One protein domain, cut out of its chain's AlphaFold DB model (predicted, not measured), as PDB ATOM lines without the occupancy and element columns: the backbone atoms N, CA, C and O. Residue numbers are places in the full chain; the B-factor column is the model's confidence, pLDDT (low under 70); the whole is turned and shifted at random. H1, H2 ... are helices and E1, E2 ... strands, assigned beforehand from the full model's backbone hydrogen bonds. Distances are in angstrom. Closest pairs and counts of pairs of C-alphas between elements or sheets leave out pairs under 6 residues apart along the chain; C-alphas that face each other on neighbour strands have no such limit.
ATOM      1  N   TYR A  32     193.798 140.778 130.153       85.62
ATOM      2  CA  TYR A  32     193.304 139.854 131.158       85.62
ATOM      3  C   TYR A  32     194.488 139.227 131.880       85.62
ATOM      4  O   TYR A  32     195.527 138.980 131.273       85.62
ATOM      5  N   ILE A  33     194.307 138.927 133.157       89.00
ATOM      6  CA  ILE A  33     195.270 138.199 133.973       89.00
ATOM      7  C   ILE A  33     194.861 136.728 133.977       89.00
ATOM      8  O   ILE A  33     193.688 136.403 134.172       89.00
ATOM      9  N   VAL A  34     195.812 135.825 133.764       90.12
ATOM     10  CA  VAL A  34     195.580 134.383 133.881       90.12
ATOM     11  C   VAL A  34     195.465 134.034 135.360       90.12
ATOM     12  O   VAL A  34     196.459 134.052 136.081       90.12
ATOM     13  N   SER A  35     194.257 133.731 135.827       89.94
ATOM     14  CA  SER A  35     194.004 133.392 137.229       89.94
ATOM     15  C   SER A  35     194.210 131.911 137.520       89.94
ATOM     16  O   SER A  35     194.700 131.563 138.590       89.94
ATOM     17  N   GLU A  36     193.888 131.033 136.570       91.81
ATOM     18  CA  GLU A  36     194.094 129.590 136.709       91.81
ATOM     19  C   GLU A  36     194.496 128.969 135.366       91.81
ATOM     20  O   GLU A  36     194.043 129.392 134.299       91.81
ATOM     21  N   LYS A  37     195.323 127.922 135.430       92.50
ATOM     22  CA  LYS A  37     195.681 127.071 134.294       92.50
ATOM     23  C   LYS A  37     195.757 125.622 134.752       92.50
ATOM     24  O   LYS A  37     196.455 125.319 135.715       92.50
ATOM     25  N   TYR A  38     195.081 124.726 134.042       93.25
ATOM     26  CA  TYR A  38     195.151 123.289 134.309       93.25
ATOM     27  C   TYR A  38     194.932 122.461 133.044       93.25
ATOM     28  O   TYR A  38     194.368 122.931 132.056       93.25
ATOM     29  N   VAL A  39     195.389 121.210 133.085       93.12
ATOM     30  CA  VAL A  39     195.186 120.224 132.020       93.12
ATOM     31  C   VAL A  39     194.255 119.130 132.533       93.12
ATOM     32  O   VAL A  39     194.403 118.636 133.652       93.12
ATOM     33  N   ILE A  40     193.279 118.770 131.710       93.38
ATOM     34  CA  ILE A  40     192.402 117.622 131.903       93.38
ATOM     35  C   ILE A  40     192.841 116.553 130.915       93.38
ATOM     36  O   ILE A  40     192.829 116.762 129.701       93.38
ATOM     37  N   GLU A  41     193.254 115.408 131.440       94.31
ATOM     38  CA  GLU A  41     193.795 114.326 130.632       94.31
ATOM     39  C   GLU A  41     192.685 113.460 130.032       94.31
ATOM     40  O   GLU A  41     191.609 113.266 130.611       94.31
ATOM     41  N   LYS A  42     192.977 112.879 128.870       92.94
ATOM     42  CA  LYS A  42     192.193 111.796 128.289       92.94
ATOM     43  C   LYS A  42     192.052 110.675 129.318       92.94
ATOM     44  O   LYS A  42     193.036 110.238 129.901       92.94
ATOM     45  N   GLY A  43     190.842 110.156 129.477       91.31
ATOM     46  CA  GLY A  43     190.529 109.159 130.497       91.31
ATOM     47  C   GLY A  43     189.871 109.752 131.741       91.31
ATOM     48  O   GLY A  43     189.308 108.993 132.525       91.31
ATOM     49  N   THR A  44     189.872 111.082 131.904       93.31
ATOM     50  CA  THR A  44     189.213 111.730 133.046       93.31
ATOM     51  C   THR A  44     187.708 111.428 133.038       93.31
ATOM     52  O   THR A  44     187.049 111.681 132.021       93.31
ATOM     53  N   PRO A  45     187.144 110.912 134.146       92.56
ATOM     54  CA  PRO A  45     185.710 110.685 134.263       92.56
ATOM     55  C   PRO A  45     184.913 111.992 134.199       92.56
ATOM     56  O   PRO A  45     185.242 112.982 134.860       92.56
ATOM     57  N   VAL A  46     183.833 111.972 133.424       91.12
ATOM     58  CA  VAL A  46     182.892 113.084 133.276       91.12
ATOM     59  C   VAL A  46     181.678 112.801 134.152       91.12
ATOM     60  O   VAL A  46     180.997 111.796 133.975       91.12
ATOM     61  N   ALA A  47     181.410 113.689 135.106       89.88
ATOM     62  CA  ALA A  47     180.241 113.607 135.976       89.88
ATOM     63  C   ALA A  47     178.982 114.149 135.287       89.88
ATOM     64  O   ALA A  47     177.885 113.635 135.490       89.88
ATOM     65  N   CYS A  48     179.130 115.199 134.478       87.50
ATOM     66  CA  CYS A  48     178.019 115.819 133.769       87.50
ATOM     67  C   CYS A  48     178.477 116.419 132.438       87.50
ATOM     68  O   CYS A  48     179.552 117.017 132.350       87.50
ATOM     69  N   LYS A  49     177.620 116.301 131.420       87.06
ATOM     70  CA  LYS A  49     177.745 116.984 130.133       87.06
ATOM     71  C   LYS A  49     176.445 117.720 129.824       87.06
ATOM     72  O   LYS A  49     175.378 117.110 129.825       87.06
ATOM     73  N   SER A  50     176.535 119.004 129.494       84.38
ATOM     74  CA  SER A  50     175.413 119.785 128.973       84.38
ATOM     75  C   SER A  50     175.769 120.473 127.657       84.38
ATOM     76  O   SER A  50     176.934 120.737 127.361       84.38
ATOM     77  N   TYR A  51     174.748 120.735 126.843       81.50
ATOM     78  CA  TYR A  51     174.891 121.359 125.532       81.50
ATOM     79  C   TYR A  51     174.235 122.735 125.536       81.50
ATOM     80  O   TYR A  51     173.115 122.894 126.025       81.50
ATOM     81  N   ARG A  52     174.902 123.726 124.941       76.00
ATOM     82  CA  ARG A  52     174.324 125.053 124.699       76.00
ATOM     83  C   ARG A  52     174.711 125.595 123.333       76.00
ATOM     84  O   ARG A  52     175.798 125.323 122.836       76.00
ATOM     85  N   HIS A  53     173.833 126.400 122.744       75.75
ATOM     86  CA  HIS A  53     174.136 127.142 121.525       75.75
ATOM     87  C   HIS A  53     174.552 128.561 121.892       75.75
ATOM     88  O   HIS A  53     173.775 129.294 122.502       75.75
ATOM     89  N   ILE A  54     175.765 128.957 121.512       67.62
ATOM     90  CA  ILE A  54     176.233 130.332 121.679       67.62
ATOM     91  C   ILE A  54     176.148 131.042 120.336       67.62
ATOM     92  O   ILE A  54     176.643 130.548 119.319       67.62
ATOM     93  N   ARG A  55     175.509 132.212 120.335       64.69
ATOM     94  CA  ARG A  55     175.506 133.112 119.186       64.69
ATOM     95  C   ARG A  55     176.905 133.695 119.017       64.69
ATOM     96  O   ARG A  55     177.428 134.304 119.947       64.69
ATOM     97  N   ILE A  56     177.492 133.501 117.840       59.31
ATOM     98  CA  ILE A  56     178.871 133.911 117.540       59.31
ATOM     99  C   ILE A  56     178.957 135.185 116.700       59.31
ATOM    100  O   ILE A  56     180.040 135.734 116.548       59.31
ATOM    101  N   SER A  57     177.850 135.662 116.125       57.66
ATOM    102  CA  SER A  57     177.846 136.935 115.406       57.66
ATOM    103  C   SER A  57     176.477 137.616 115.414       57.66
ATOM    104  O   SER A  57     175.471 137.074 115.880       57.66
ATOM    105  N   LYS A  58     176.438 138.854 114.902       52.88
ATOM    106  CA  LYS A  58     175.193 139.614 114.720       52.88
ATOM    107  C   LYS A  58     174.285 139.013 113.639       52.88
ATOM    108  O   LYS A  58     173.073 139.144 113.759       52.88
ATOM    109  N   MET A  59     174.821 138.305 112.644       55.03
ATOM    110  CA  MET A  59     174.008 137.416 111.795       55.03
ATOM    111  C   MET A  59     173.683 136.149 112.598       55.03
ATOM    112  O   MET A  59     174.426 135.833 113.514       55.03
ATOM    113  N   ASN A  60     172.575 135.456 112.326       63.31
ATOM    114  CA  ASN A  60     172.077 134.307 113.110       63.31
ATOM    115  C   ASN A  60     172.980 133.050 113.045       63.31
ATOM    116  O   ASN A  60     172.522 131.953 112.745       63.31
ATOM    117  N   ASN A  61     174.267 133.202 113.337       66.31
ATOM    118  CA  ASN A  61     175.265 132.157 113.389       66.31
ATOM    119  C   ASN A  61     175.407 131.694 114.837       66.31
ATOM    120  O   ASN A  61     175.724 132.482 115.735       66.31
ATOM    121  N   TYR A  62     175.201 130.398 115.044       67.62
ATOM    122  CA  TYR A  62     175.306 129.741 116.339       67.62
ATOM    123  C   TYR A  62     176.366 128.648 116.276       67.62
ATOM    124  O   TYR A  62     176.521 127.978 115.255       67.62
ATOM    125  N   LYS A  63     177.083 128.451 117.380       70.50
ATOM    126  CA  LYS A  63     177.924 127.273 117.596       70.50
ATOM    127  C   LYS A  63     177.408 126.485 118.784       70.50
ATOM    128  O   LYS A  63     177.085 127.063 119.820       70.50
ATOM    129  N   ALA A  64     177.362 125.169 118.625       73.88
ATOM    130  CA  ALA A  64     177.117 124.260 119.729       73.88
ATOM    131  C   ALA A  64     178.386 124.133 120.583       73.88
ATOM    132  O   ALA A  64     179.497 123.965 120.069       73.88
ATOM    133  N   ILE A  65     178.208 124.236 121.894       79.88
ATOM    134  CA  ILE A  65     179.257 124.133 122.900       79.88
ATOM    135  C   ILE A  65     178.845 123.075 123.915       79.88
ATOM    136  O   ILE A  65     177.710 123.069 124.397       79.88
ATOM    137  N   ASN A  66     179.798 122.208 124.232       81.81
ATOM    138  CA  ASN A  66     179.712 121.231 125.299       81.81
ATOM    139  C   ASN A  66     180.294 121.851 126.560       81.81
ATOM    140  O   ASN A  66     181.435 122.306 126.544       81.81
ATOM    141  N   HIS A  67     179.530 121.836 127.640       85.25
ATOM    142  CA  HIS A  67     180.012 122.125 128.978       85.25
ATOM    143  C   HIS A  67     180.156 120.808 129.734       85.25
ATOM    144  O   HIS A  67     179.229 119.994 129.763       85.25
ATOM    145  N   TYR A  68     181.325 120.603 130.327       87.81
ATOM    146  CA  TYR A  68     181.675 119.400 131.064       87.81
ATOM    147  C   TYR A  68     181.959 119.739 132.516       87.81
ATOM    148  O   TYR A  68     182.595 120.749 132.814       87.81
ATOM    149  N   VAL A  69     181.546 118.839 133.401       90.06
ATOM    150  CA  VAL A  69     181.976 118.796 134.797       90.06
ATOM    151  C   VAL A  69     182.625 117.439 135.026       90.06
ATOM    152  O   VAL A  69     182.022 116.397 134.770       90.06
ATOM    153  N   THR A  70     183.876 117.460 135.458       91.62
ATOM    154  CA  THR A  70     184.662 116.272 135.818       91.62
ATOM    155  C   THR A  70     184.245 115.728 137.186       91.62
ATOM    156  O   THR A  70     183.618 116.430 137.980       91.62
ATOM    157  N   ALA A  71     184.592 114.473 137.476       88.62
ATOM    158  CA  ALA A  71     184.274 113.847 138.764       88.62
ATOM    159  C   ALA A  71     184.935 114.530 139.977       88.62
ATOM    160  O   ALA A  71     184.394 114.460 141.076       88.62
ATOM    161  N   ASP A  72     186.064 115.216 139.786       89.94
ATOM    162  CA  ASP A  72     186.746 115.997 140.823       89.94
ATOM    163  C   ASP A  72     186.276 117.464 140.890       89.94
ATOM    164  O   ASP A  72     186.849 118.272 141.615       89.94
ATOM    165  N   GLY A  73     185.210 117.815 140.162       87.06
ATOM    166  CA  GLY A  73     184.532 119.108 140.263       87.06
ATOM    167  C   GLY A  73     185.074 120.209 139.347       87.06
ATOM    168  O   GLY A  73     184.511 121.303 139.330       87.06
ATOM    169  N   ARG A  74     186.109 119.948 138.538       90.69
ATOM    170  CA  ARG A  74     186.595 120.910 137.529       90.69
ATOM    171  C   ARG A  74     185.606 121.016 136.371       90.69
ATOM    172  O   ARG A  74     185.134 119.992 135.868       90.69
ATOM    173  N   ASN A  75     185.340 122.232 135.904       90.50
ATOM    174  CA  ASN A  75     184.499 122.485 134.737       90.50
ATOM    175  C   ASN A  75     185.304 123.022 133.548       90.50
ATOM    176  O   ASN A  75     186.379 123.599 133.705       90.50
ATOM    177  N   PHE A  76     184.805 122.779 132.339       87.62
ATOM    178  CA  PHE A  76     185.407 123.276 131.102       87.62
ATOM    179  C   PHE A  76     184.402 123.254 129.952       87.62
ATOM    180  O   PHE A  76     183.374 122.576 130.014       87.62
ATOM    181  N   GLU A  77     184.694 123.998 128.887       83.50
ATOM    182  CA  GLU A  77     183.816 124.099 127.725       83.50
ATOM    183  C   GLU A  77     184.576 123.794 126.440       83.50
ATOM    184  O   GLU A  77     185.614 124.393 126.198       83.50
ATOM    185  N   THR A  78     184.052 122.923 125.570       76.81
ATOM    186  CA  THR A  78     184.633 122.674 124.233       76.81
ATOM    187  C   THR A  78     183.609 122.813 123.113       76.81
ATOM    188  O   THR A  78     182.423 122.582 123.329       76.81
ATOM    189  N   VAL A  79     184.039 123.130 121.886       73.75
ATOM    190  CA  VAL A  79     183.131 123.129 120.725       73.75
ATOM    191  C   VAL A  79     182.591 121.717 120.528       73.75
ATOM    192  O   VAL A  79     183.370 120.764 120.481       73.75
ATOM    193  N   ALA A  80     181.271 121.588 120.395       70.25
ATOM    194  CA  ALA A  80     180.654 120.307 120.092       70.25
ATOM    195  C   ALA A  80     181.028 119.890 118.664       70.25
ATOM    196  O   ALA A  80     180.706 120.593 117.705       70.25
ATOM    197  N   THR A  81     181.724 118.765 118.511       66.50
ATOM    198  CA  THR A  81     182.076 118.226 117.188       66.50
ATOM    199  C   THR A  81     180.980 117.346 116.615       66.50
ATOM    200  O   THR A  81     180.751 117.351 115.408       66.50
ATOM    201  N   THR A  82     180.296 116.597 117.475       66.50
ATOM    202  CA  THR A  82     179.228 115.669 117.108       66.50
ATOM    203  C   THR A  82     178.150 115.667 118.191       66.50
ATOM    204  O   THR A  82     178.410 115.983 119.351       66.50
ATOM    205  N   PHE A  83     176.923 115.300 117.814       60.25
ATOM    206  CA  PHE A  83     175.835 115.062 118.774       60.25
ATOM    207  C   PHE A  83     176.074 113.805 119.624       60.25
ATOM    208  O   PHE A  83     175.668 113.747 120.783       60.25
ATOM    209  N   PHE A  84     176.751 112.808 119.048       60.50
ATOM    210  CA  PHE A  84     177.093 111.548 119.697       60.50
ATOM    211  C   PHE A  84     178.585 111.535 119.996       60.50
ATOM    212  O   PHE A  84     179.409 111.257 119.125       60.50
ATOM    213  N   ASP A  85     178.914 111.889 121.229       61.50
ATOM    214  CA  ASP A  85     180.285 111.958 121.714       61.50
ATOM    215  C   ASP A  85     180.533 110.817 122.696       61.50
ATOM    216  O   ASP A  85     179.698 110.536 123.559       61.50
ATOM    217  N   LYS A  86     181.715 110.202 122.619       65.12
ATOM    218  CA  LYS A  86     182.164 109.202 123.606       65.12
ATOM    219  C   LYS A  86     182.459 109.829 124.977       65.12
ATOM    220  O   LYS A  86     182.595 109.119 125.967       65.12
ATOM    221  N   GLU A  87     182.469 111.160 125.035       72.38
ATOM    222  CA  GLU A  87     182.783 111.994 126.196       72.38
ATOM    223  C   GLU A  87     181.670 112.079 127.256       72.38
ATOM    224  O   GLU A  87     181.757 112.896 128.166       72.38
ATOM    225  N   LEU A  88     180.605 111.273 127.150       77.31
ATOM    226  CA  LEU A  88     179.524 111.261 128.146       77.31
ATOM    227  C   LEU A  88     179.976 110.716 129.506       77.31
ATOM    228  O   LEU A  88     179.498 111.192 130.528       77.31
ATOM    229  N   ALA A  89     180.877 109.732 129.505       83.62
ATOM    230  CA  ALA A  89     181.378 109.099 130.726       83.62
ATOM    231  C   ALA A  89     182.873 109.351 130.951       83.62
ATOM    232  O   ALA A  89     183.319 109.463 132.090       83.62
ATOM    233  N   ILE A  90     183.661 109.424 129.875       89.12
ATOM    234  CA  ILE A  90     185.119 109.548 129.931       89.12
ATOM    235  C   ILE A  90     185.581 110.490 128.828       89.12
ATOM    236  O   ILE A  90     185.222 110.299 127.667       89.12
ATOM    237  N   LEU A  91     186.425 111.461 129.164       89.81
ATOM    238  CA  LEU A  91     187.008 112.377 128.190       89.81
ATOM    239  C   LEU A  91     187.954 111.639 127.226       89.81
ATOM    240  O   LEU A  91     188.855 110.922 127.660       89.81
ATOM    241  N   ASP A  92     187.802 111.821 125.913       88.50
ATOM    242  CA  ASP A  92     188.579 111.069 124.911       88.50
ATOM    243  C   ASP A  92     189.832 111.810 124.390       88.50
ATOM    244  O   ASP A  92     190.611 111.281 123.575       88.50
ATOM    245  N   LYS A  93     190.076 113.014 124.916       86.94
ATOM    246  CA  LYS A  93     191.130 113.949 124.512       86.94
ATOM    247  C   LYS A  93     191.725 114.694 125.708       86.94
ATOM    248  O   LYS A  93     191.118 114.751 126.768       86.94
ATOM    249  N   ASN A  94     192.911 115.263 125.511       90.62
ATOM    250  CA  ASN A  94     193.510 116.162 126.493       90.62
ATOM    251  C   ASN A  94     192.992 117.575 126.235       90.62
ATOM    252  O   ASN A  94     192.970 118.025 125.084       90.62
ATOM    253  N   VAL A  95     192.602 118.263 127.301       89.88
ATOM    254  CA  VAL A  95     192.093 119.629 127.238       89.88
ATOM    255  C   VAL A  95     192.911 120.508 128.167       89.88
ATOM    256  O   VAL A  95     193.009 120.217 129.355       89.88
ATOM    257  N   VAL A  96     193.475 121.596 127.650       90.19
ATOM    258  CA  VAL A  96     194.069 122.639 128.496       90.19
ATOM    259  C   VAL A  96     193.039 123.733 128.730       90.19
ATOM    260  O   VAL A  96     192.324 124.127 127.811       90.19
ATOM    261  N   VAL A  97     192.931 124.192 129.971       89.69
ATOM    262  CA  VAL A  97     191.941 125.173 130.405       89.69
ATOM    263  C   VAL A  97     192.662 126.374 130.999       89.69
ATOM    264  O   VAL A  97     193.555 126.218 131.830       89.69
ATOM    265  N   LEU A  98     192.261 127.562 130.557       87.88
ATOM    266  CA  LEU A  98     192.707 128.852 131.060       87.88
ATOM    267  C   LEU A  98     191.511 129.605 131.629       87.88
ATOM    268  O   LEU A  98     190.503 129.806 130.944       87.88
ATOM    269  N   LYS A  99     191.648 130.063 132.868       88.19
ATOM    270  CA  LYS A  99     190.742 131.031 133.470       88.19
ATOM    271  C   LYS A  99     191.419 132.387 133.435       88.19
ATOM    272  O   LYS A  99     192.535 132.560 133.916       88.19
ATOM    273  N   LEU A 100     190.743 133.333 132.813       85.81
ATOM    274  CA  LEU A 100     191.179 134.705 132.657       85.81
ATOM    275  C   LEU A 100     190.313 135.584 133.541       85.81
ATOM    276  O   LEU A 100     189.118 135.332 133.692       85.81
ATOM    277  N   SER A 101     190.889 136.615 134.130       84.12
ATOM    278  CA  SER A 101     190.176 137.554 134.986       84.12
ATOM    279  C   SER A 101     190.615 138.970 134.660       84.12
ATOM    280  O   SER A 101     191.776 139.202 134.332       84.12
ATOM    281  N   ASP A 102     189.684 139.915 134.686       80.75
ATOM    282  CA  ASP A 102     190.008 141.332 134.579       80.75
ATOM    283  C   ASP A 102     189.918 142.029 135.942       80.75
ATOM    284  O   ASP A 102     189.494 141.461 136.947       80.75
ATOM    285  N   ASN A 103     190.281 143.308 135.957       73.75
ATOM    286  CA  ASN A 103     190.306 144.136 137.163       73.75
ATOM    287  C   ASN A 103     188.897 144.542 137.654       73.75
ATOM    288  O   ASN A 103     188.778 145.399 138.526       73.75
ATOM    289  N   LYS A 104     187.830 144.021 137.036       71.31
ATOM    290  CA  LYS A 104     186.420 144.308 137.332       71.31
ATOM    291  C   LYS A 104     185.652 143.027 137.681       71.31
ATOM    292  O   LYS A 104     184.441 142.972 137.470       71.31
ATOM    293  N   ASP A 105     186.362 142.007 138.160       65.31
ATOM    294  CA  ASP A 105     185.842 140.683 138.519       65.31
ATOM    295  C   ASP A 105     185.158 139.927 137.367       65.31
ATOM    296  O   ASP A 105     184.438 138.949 137.577       65.31
ATOM    297  N   TYR A 106     185.394 140.331 136.116       72.31
ATOM    298  CA  TYR A 106     184.935 139.564 134.970       72.31
ATOM    299  C   TYR A 106     185.879 138.386 134.739       72.31
ATOM    300  O   TYR A 106     187.045 138.571 134.383       72.31
ATOM    301  N   SER A 107     185.359 137.166 134.888       74.44
ATOM    302  CA  SER A 107     186.093 135.937 134.592       74.44
ATOM    303  C   SER A 107     185.672 135.323 133.258       74.44
ATOM    304  O   SER A 107     184.478 135.170 132.994       74.44
ATOM    305  N   LEU A 108     186.643 134.884 132.465       79.44
ATOM    306  CA  LEU A 108     186.428 134.130 131.238       79.44
ATOM    307  C   LEU A 108     187.118 132.769 131.324       79.44
ATOM    308  O   LEU A 108     188.283 132.685 131.696       79.44
ATOM    309  N   LEU A 109     186.408 131.714 130.935       80.06
ATOM    310  CA  LEU A 109     186.952 130.365 130.821       80.06
ATOM    311  C   LEU A 109     187.199 130.043 129.349       80.06
ATOM    312  O   LEU A 109     186.287 130.158 128.529       80.06
ATOM    313  N   ILE A 110     188.415 129.623 129.015       82.31
ATOM    314  CA  ILE A 110     188.774 129.179 127.671       82.31
ATOM    315  C   ILE A 110     189.385 127.793 127.782       82.31
ATOM    316  O   ILE A 110     190.305 127.575 128.560       82.31
ATOM    317  N   SER A 111     188.857 126.837 127.023       85.38
ATOM    318  CA  SER A 111     189.388 125.474 126.993       85.38
ATOM    319  C   SER A 111     189.769 125.081 125.577       85.38
ATOM    320  O   SER A 111     189.129 125.500 124.612       85.38
ATOM    321  N   TYR A 112     190.799 124.255 125.464       82.25
ATOM    322  CA  TYR A 112     191.430 123.934 124.199       82.25
ATOM    323  C   TYR A 112     191.666 122.443 124.051       82.25
ATOM    324  O   TYR A 112     192.267 121.814 124.918       82.25
ATOM    325  N   ASP A 113     191.256 121.894 122.913       84.81
ATOM    326  CA  ASP A 113     191.580 120.526 122.528       84.81
ATOM    327  C   ASP A 113     193.025 120.462 122.023       84.81
ATOM    328  O   ASP A 113     193.330 120.870 120.899       84.81
ATOM    329  N   MET A 114     193.925 119.922 122.848       85.12
ATOM    330  CA  MET A 114     195.357 119.889 122.536       85.12
ATOM    331  C   MET A 114     195.662 119.096 121.256       85.12
ATOM    332  O   MET A 114     196.671 119.354 120.607       85.12
ATOM    333  N   LYS A 115     194.797 118.151 120.851       83.44
ATOM    334  CA  LYS A 115     194.992 117.376 119.612       83.44
ATOM    335  C   LYS A 115     194.695 118.185 118.350       83.44
ATOM    336  O   LYS A 115     195.161 117.808 117.277       83.44
ATOM    337  N   LYS A 116     193.885 119.243 118.456       79.50
ATOM    338  CA  LYS A 116     193.492 120.098 117.322       79.50
ATOM    339  C   LYS A 116     194.402 121.307 117.141       79.50
ATOM    340  O   LYS A 116     194.380 121.930 116.080       79.50
ATOM    341  N   MET A 117     195.218 121.618 118.142       76.81
ATOM    342  CA  MET A 117     196.178 122.707 118.072       76.81
ATOM    343  C   MET A 117     197.358 122.370 117.161       76.81
ATOM    344  O   MET A 117     197.902 121.266 117.187       76.81
ATOM    345  N   SER A 118     197.815 123.361 116.393       79.94
ATOM    346  CA  SER A 118     199.129 123.280 115.757       79.94
ATOM    347  C   SER A 118     200.223 123.267 116.834       79.94
ATOM    348  O   SER A 118     200.051 123.834 117.915       79.94
ATOM    349  N   LYS A 119     201.386 122.676 116.535       80.38
ATOM    350  CA  LYS A 119     202.521 122.630 117.479       80.38
ATOM    351  C   LYS A 119     202.948 124.018 117.963       80.38
ATOM    352  O   LYS A 119     203.299 124.186 119.126       80.38
ATOM    353  N   LYS A 120     202.896 125.014 117.072       80.12
ATOM    354  CA  LYS A 120     203.213 126.408 117.398       80.12
ATOM    355  C   LYS A 120     202.239 126.960 118.439       80.12
ATOM    356  O   LYS A 120     202.672 127.530 119.432       80.12
ATOM    357  N   ASN A 121     200.941 126.761 118.231       78.31
ATOM    358  CA  ASN A 121     199.907 127.300 119.114       78.31
ATOM    359  C   ASN A 121     199.891 126.578 120.461       78.31
ATOM    360  O   ASN A 121     199.744 127.223 121.496       78.31
ATOM    361  N   LEU A 122     200.118 125.263 120.443       81.75
ATOM    362  CA  LEU A 122     200.271 124.468 121.653       81.75
ATOM    363  C   LEU A 122     201.424 124.993 122.517       81.75
ATOM    364  O   LEU A 122     201.211 125.284 123.688       81.75
ATOM    365  N   SER A 123     202.601 125.219 121.923       82.19
ATOM    366  CA  SER A 123     203.765 125.755 122.640       82.19
ATOM    367  C   SER A 123     203.498 127.133 123.254       82.19
ATOM    368  O   SER A 123     203.952 127.401 124.366       82.19
ATOM    369  N   ILE A 124     202.731 127.993 122.575       82.25
ATOM    370  CA  ILE A 124     202.344 129.293 123.131       82.25
ATOM    371  C   ILE A 124     201.433 129.102 124.347       82.25
ATOM    372  O   ILE A 124     201.714 129.650 125.407       82.25
ATOM    373  N   VAL A 125     200.376 128.294 124.237       83.00
ATOM    374  CA  VAL A 125     199.451 128.044 125.358       83.00
ATOM    375  C   VAL A 125     200.159 127.370 126.537       83.00
ATOM    376  O   VAL A 125     199.901 127.696 127.698       83.00
ATOM    377  N   GLU A 126     201.097 126.469 126.267       85.81
ATOM    378  CA  GLU A 126     201.943 125.837 127.277       85.81
ATOM    379  C   GLU A 126     202.882 126.835 127.966       85.81
ATOM    380  O   GLU A 126     203.083 126.703 129.172       85.81
ATOM    381  N   SER A 127     203.360 127.865 127.259       87.81
ATOM    382  CA  SER A 127     204.211 128.920 127.832       87.81
ATOM    383  C   SER A 127     203.481 129.897 128.759       87.81
ATOM    384  O   SER A 127     204.127 130.505 129.602       87.81
ATOM    385  N   ILE A 128     202.151 130.018 128.646       89.19
ATOM    386  CA  ILE A 128     201.352 130.916 129.493       89.19
ATOM    387  C   ILE A 128     201.386 130.431 130.947       89.19
ATOM    388  O   ILE A 128     200.983 129.299 131.235       89.19
ATOM    389  N   ALA A 129     201.805 131.284 131.871       90.38
ATOM    390  CA  ALA A 129     201.809 131.024 133.301       90.38
ATOM    391  C   ALA A 129     200.623 131.698 134.008       90.38
ATOM    392  O   ALA A 129     200.001 132.636 133.509       90.38
ATOM    393  N   VAL A 130     200.296 131.200 135.201       91.44
ATOM    394  CA  VAL A 130     199.361 131.889 136.101       91.44
ATOM    395  C   VAL A 130     200.006 133.197 136.557       91.44
ATOM    396  O   VAL A 130     201.172 133.208 136.943       91.44
ATOM    397  N   GLY A 131     199.245 134.288 136.514       89.56
ATOM    398  CA  GLY A 131     199.723 135.648 136.765       89.56
ATOM    399  C   GLY A 131     200.123 136.415 135.502       89.56
ATOM    400  O   GLY A 131     200.247 137.638 135.565       89.56
ATOM    401  N   ASP A 132     200.259 135.745 134.354       89.19
ATOM    402  CA  ASP A 132     200.573 136.423 133.097       89.19
ATOM    403  C   ASP A 132     199.436 137.348 132.664       89.19
ATOM    404  O   ASP A 132     198.250 137.040 132.811       89.19
ATOM    405  N   THR A 133     199.816 138.479 132.069       87.94
ATOM    406  CA  THR A 133     198.877 139.379 131.398       87.94
ATOM    407  C   THR A 133     198.825 139.042 129.915       87.94
ATOM    408  O   THR A 133     199.843 139.039 129.226       87.94
ATOM    409  N   VAL A 134     197.625 138.770 129.416       82.50
ATOM    410  CA  VAL A 134     197.366 138.322 128.048       82.50
ATOM    411  C   VAL A 134     196.267 139.167 127.412       82.50
ATOM    412  O   VAL A 134     195.268 139.509 128.049       82.50
ATOM    413  N   LYS A 135     196.419 139.508 126.130       80.06
ATOM    414  CA  LYS A 135     195.355 140.175 125.367       80.06
ATOM    415  C   LYS A 135     194.459 139.140 124.719       80.06
ATOM    416  O   LYS A 135     194.934 138.122 124.215       80.06
ATOM    417  N   MET A 136     193.161 139.437 124.646       72.81
ATOM    418  CA  MET A 136     192.197 138.557 123.974       72.81
ATOM    419  C   MET A 136     192.629 138.231 122.543       72.81
ATOM    420  O   MET A 136     192.503 137.096 122.098       72.81
ATOM    421  N   ASN A 137     193.176 139.216 121.827       66.38
ATOM    422  CA  ASN A 137     193.703 138.998 120.487       66.38
ATOM    423  C   ASN A 137     194.833 137.978 120.444       66.38
ATOM    424  O   ASN A 137     194.824 137.179 119.526       66.38
ATOM    425  N   ASP A 138     195.766 137.957 121.388       66.44
ATOM    426  CA  ASP A 138     196.883 137.005 121.344       66.44
ATOM    427  C   ASP A 138     196.374 135.591 121.617       66.44
ATOM    428  O   ASP A 138     196.702 134.637 120.914       66.44
ATOM    429  N   ILE A 139     195.452 135.486 122.568       66.31
ATOM    430  CA  ILE A 139     194.792 134.238 122.928       66.31
ATOM    431  C   ILE A 139     193.961 133.703 121.756       66.31
ATOM    432  O   ILE A 139     193.998 132.509 121.495       66.31
ATOM    433  N   VAL A 140     193.250 134.568 121.022       62.03
ATOM    434  CA  VAL A 140     192.324 134.195 119.934       62.03
ATOM    435  C   VAL A 140     193.002 134.124 118.554       62.03
ATOM    436  O   VAL A 140     192.611 133.321 117.706       62.03
ATOM    437  N   ALA A 141     194.024 134.941 118.290       49.03
ATOM    438  CA  ALA A 141     194.766 134.974 117.025       49.03
ATOM    439  C   ALA A 141     195.632 133.729 116.838       49.03
ATOM    440  O   ALA A 141     195.776 133.265 115.708       49.03
ATOM    441  N   ASN A 142     196.078 133.112 117.933       47.59
ATOM    442  CA  ASN A 142     196.700 131.788 117.921       47.59
ATOM    443  C   ASN A 142     195.741 130.669 117.482       47.59
ATOM    444  O   ASN A 142     196.118 129.509 117.457       47.59
ATOM    445  N   LEU A 143     194.495 130.978 117.122       47.09
ATOM    446  CA  LEU A 143     193.501 130.006 116.664       47.09
ATOM    447  C   LEU A 143     192.965 130.357 115.263       47.09
ATOM    448  O   LEU A 143     192.014 129.746 114.775       47.09
TER     449      LEU A 143
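What this domain is: This is residues 32 to 143 of the 159 residues of an uncharacterized protein of Carnobacterium divergens (UniProt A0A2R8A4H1). Two twisted antiparallel sheets meet where E4, the edge of the smaller, crosses E6, the edge of the larger; two short helices, H1 and H2, graze the larger sheet and stay away from the smaller one. The larger sheet runs E6, E5, E1, E7; the smaller, E2, E3, E4, is a meander, each strand the antiparallel neighbour of the one before. The printed part has 112 residues, with named elements in the order E1 E2 E3 E4 E5 E6 H1 E7 H2, and its class is mixed, helices and strands. It is compact, with a radius of gyration of the C-alphas of 14.4 A and spans of 36 by 36 by 30 A.

Where its parts are: Find C-alpha 32 at (193.304, 139.854, 131.158); from there E1 runs over residues 32 to 40, 22.3 A, bending by 58 degrees at residue 35. Beside it look for E5, residues 95 to 101, 19.6 A, then E6, residues 107 to 113, 20.3 A, and the short E7, residues 133 to 135. The other sheet starts at C-alpha 46, (182.892, 113.084, 133.276), with E2, residues 46 to 55, 25.6 A; E3, residues 62 to 70, spans 25.5 A, and E4 is residues 75 to 79. H1 is residues 119 to 127, 12.2 A, and H2, residues 136 to 141, ends at C-alpha 141, (194.766, 134.974, 117.025).

How they stand to each other: Begin at E1, whose pairing is staggered: residues 32 to 33 pair with E7, where N 32 and O 134 are 2.9 A apart, and residues 33 to 40 pair with E5, where N 97 and O 38 are 2.8 A apart. E5 and E6 form a hairpin, with N 98 and O 110 at 2.8 A. This sheet is strongly twisted. From E6 step to E4: 9 pairs of their C-alphas are within 8 A, the closest those of Ser 111 and Glu 77, 5.8 A apart. E3 and E4 form a hairpin, with N 66 and O 78 at 2.8 A, and so do E2 and E3, with N 50 and O 67 at 2.9 A. H1 only grazes the larger sheet with residues 122 to 126, and H2 with residues 136 to 141; the two helices are near each other. In both, each O i to N i+4 pair is within hydrogen-bond range.

The domain as a whole: The two C-alphas farthest apart, those of Phe 84 and Asn 103, are 39.3 A apart. The printed part has no cut. The link from E4 to E5, residues 80 to 94, is long. The model's confidence is under 70 at residues 54 to 62, 81 to 86, 105 and 137 to 143.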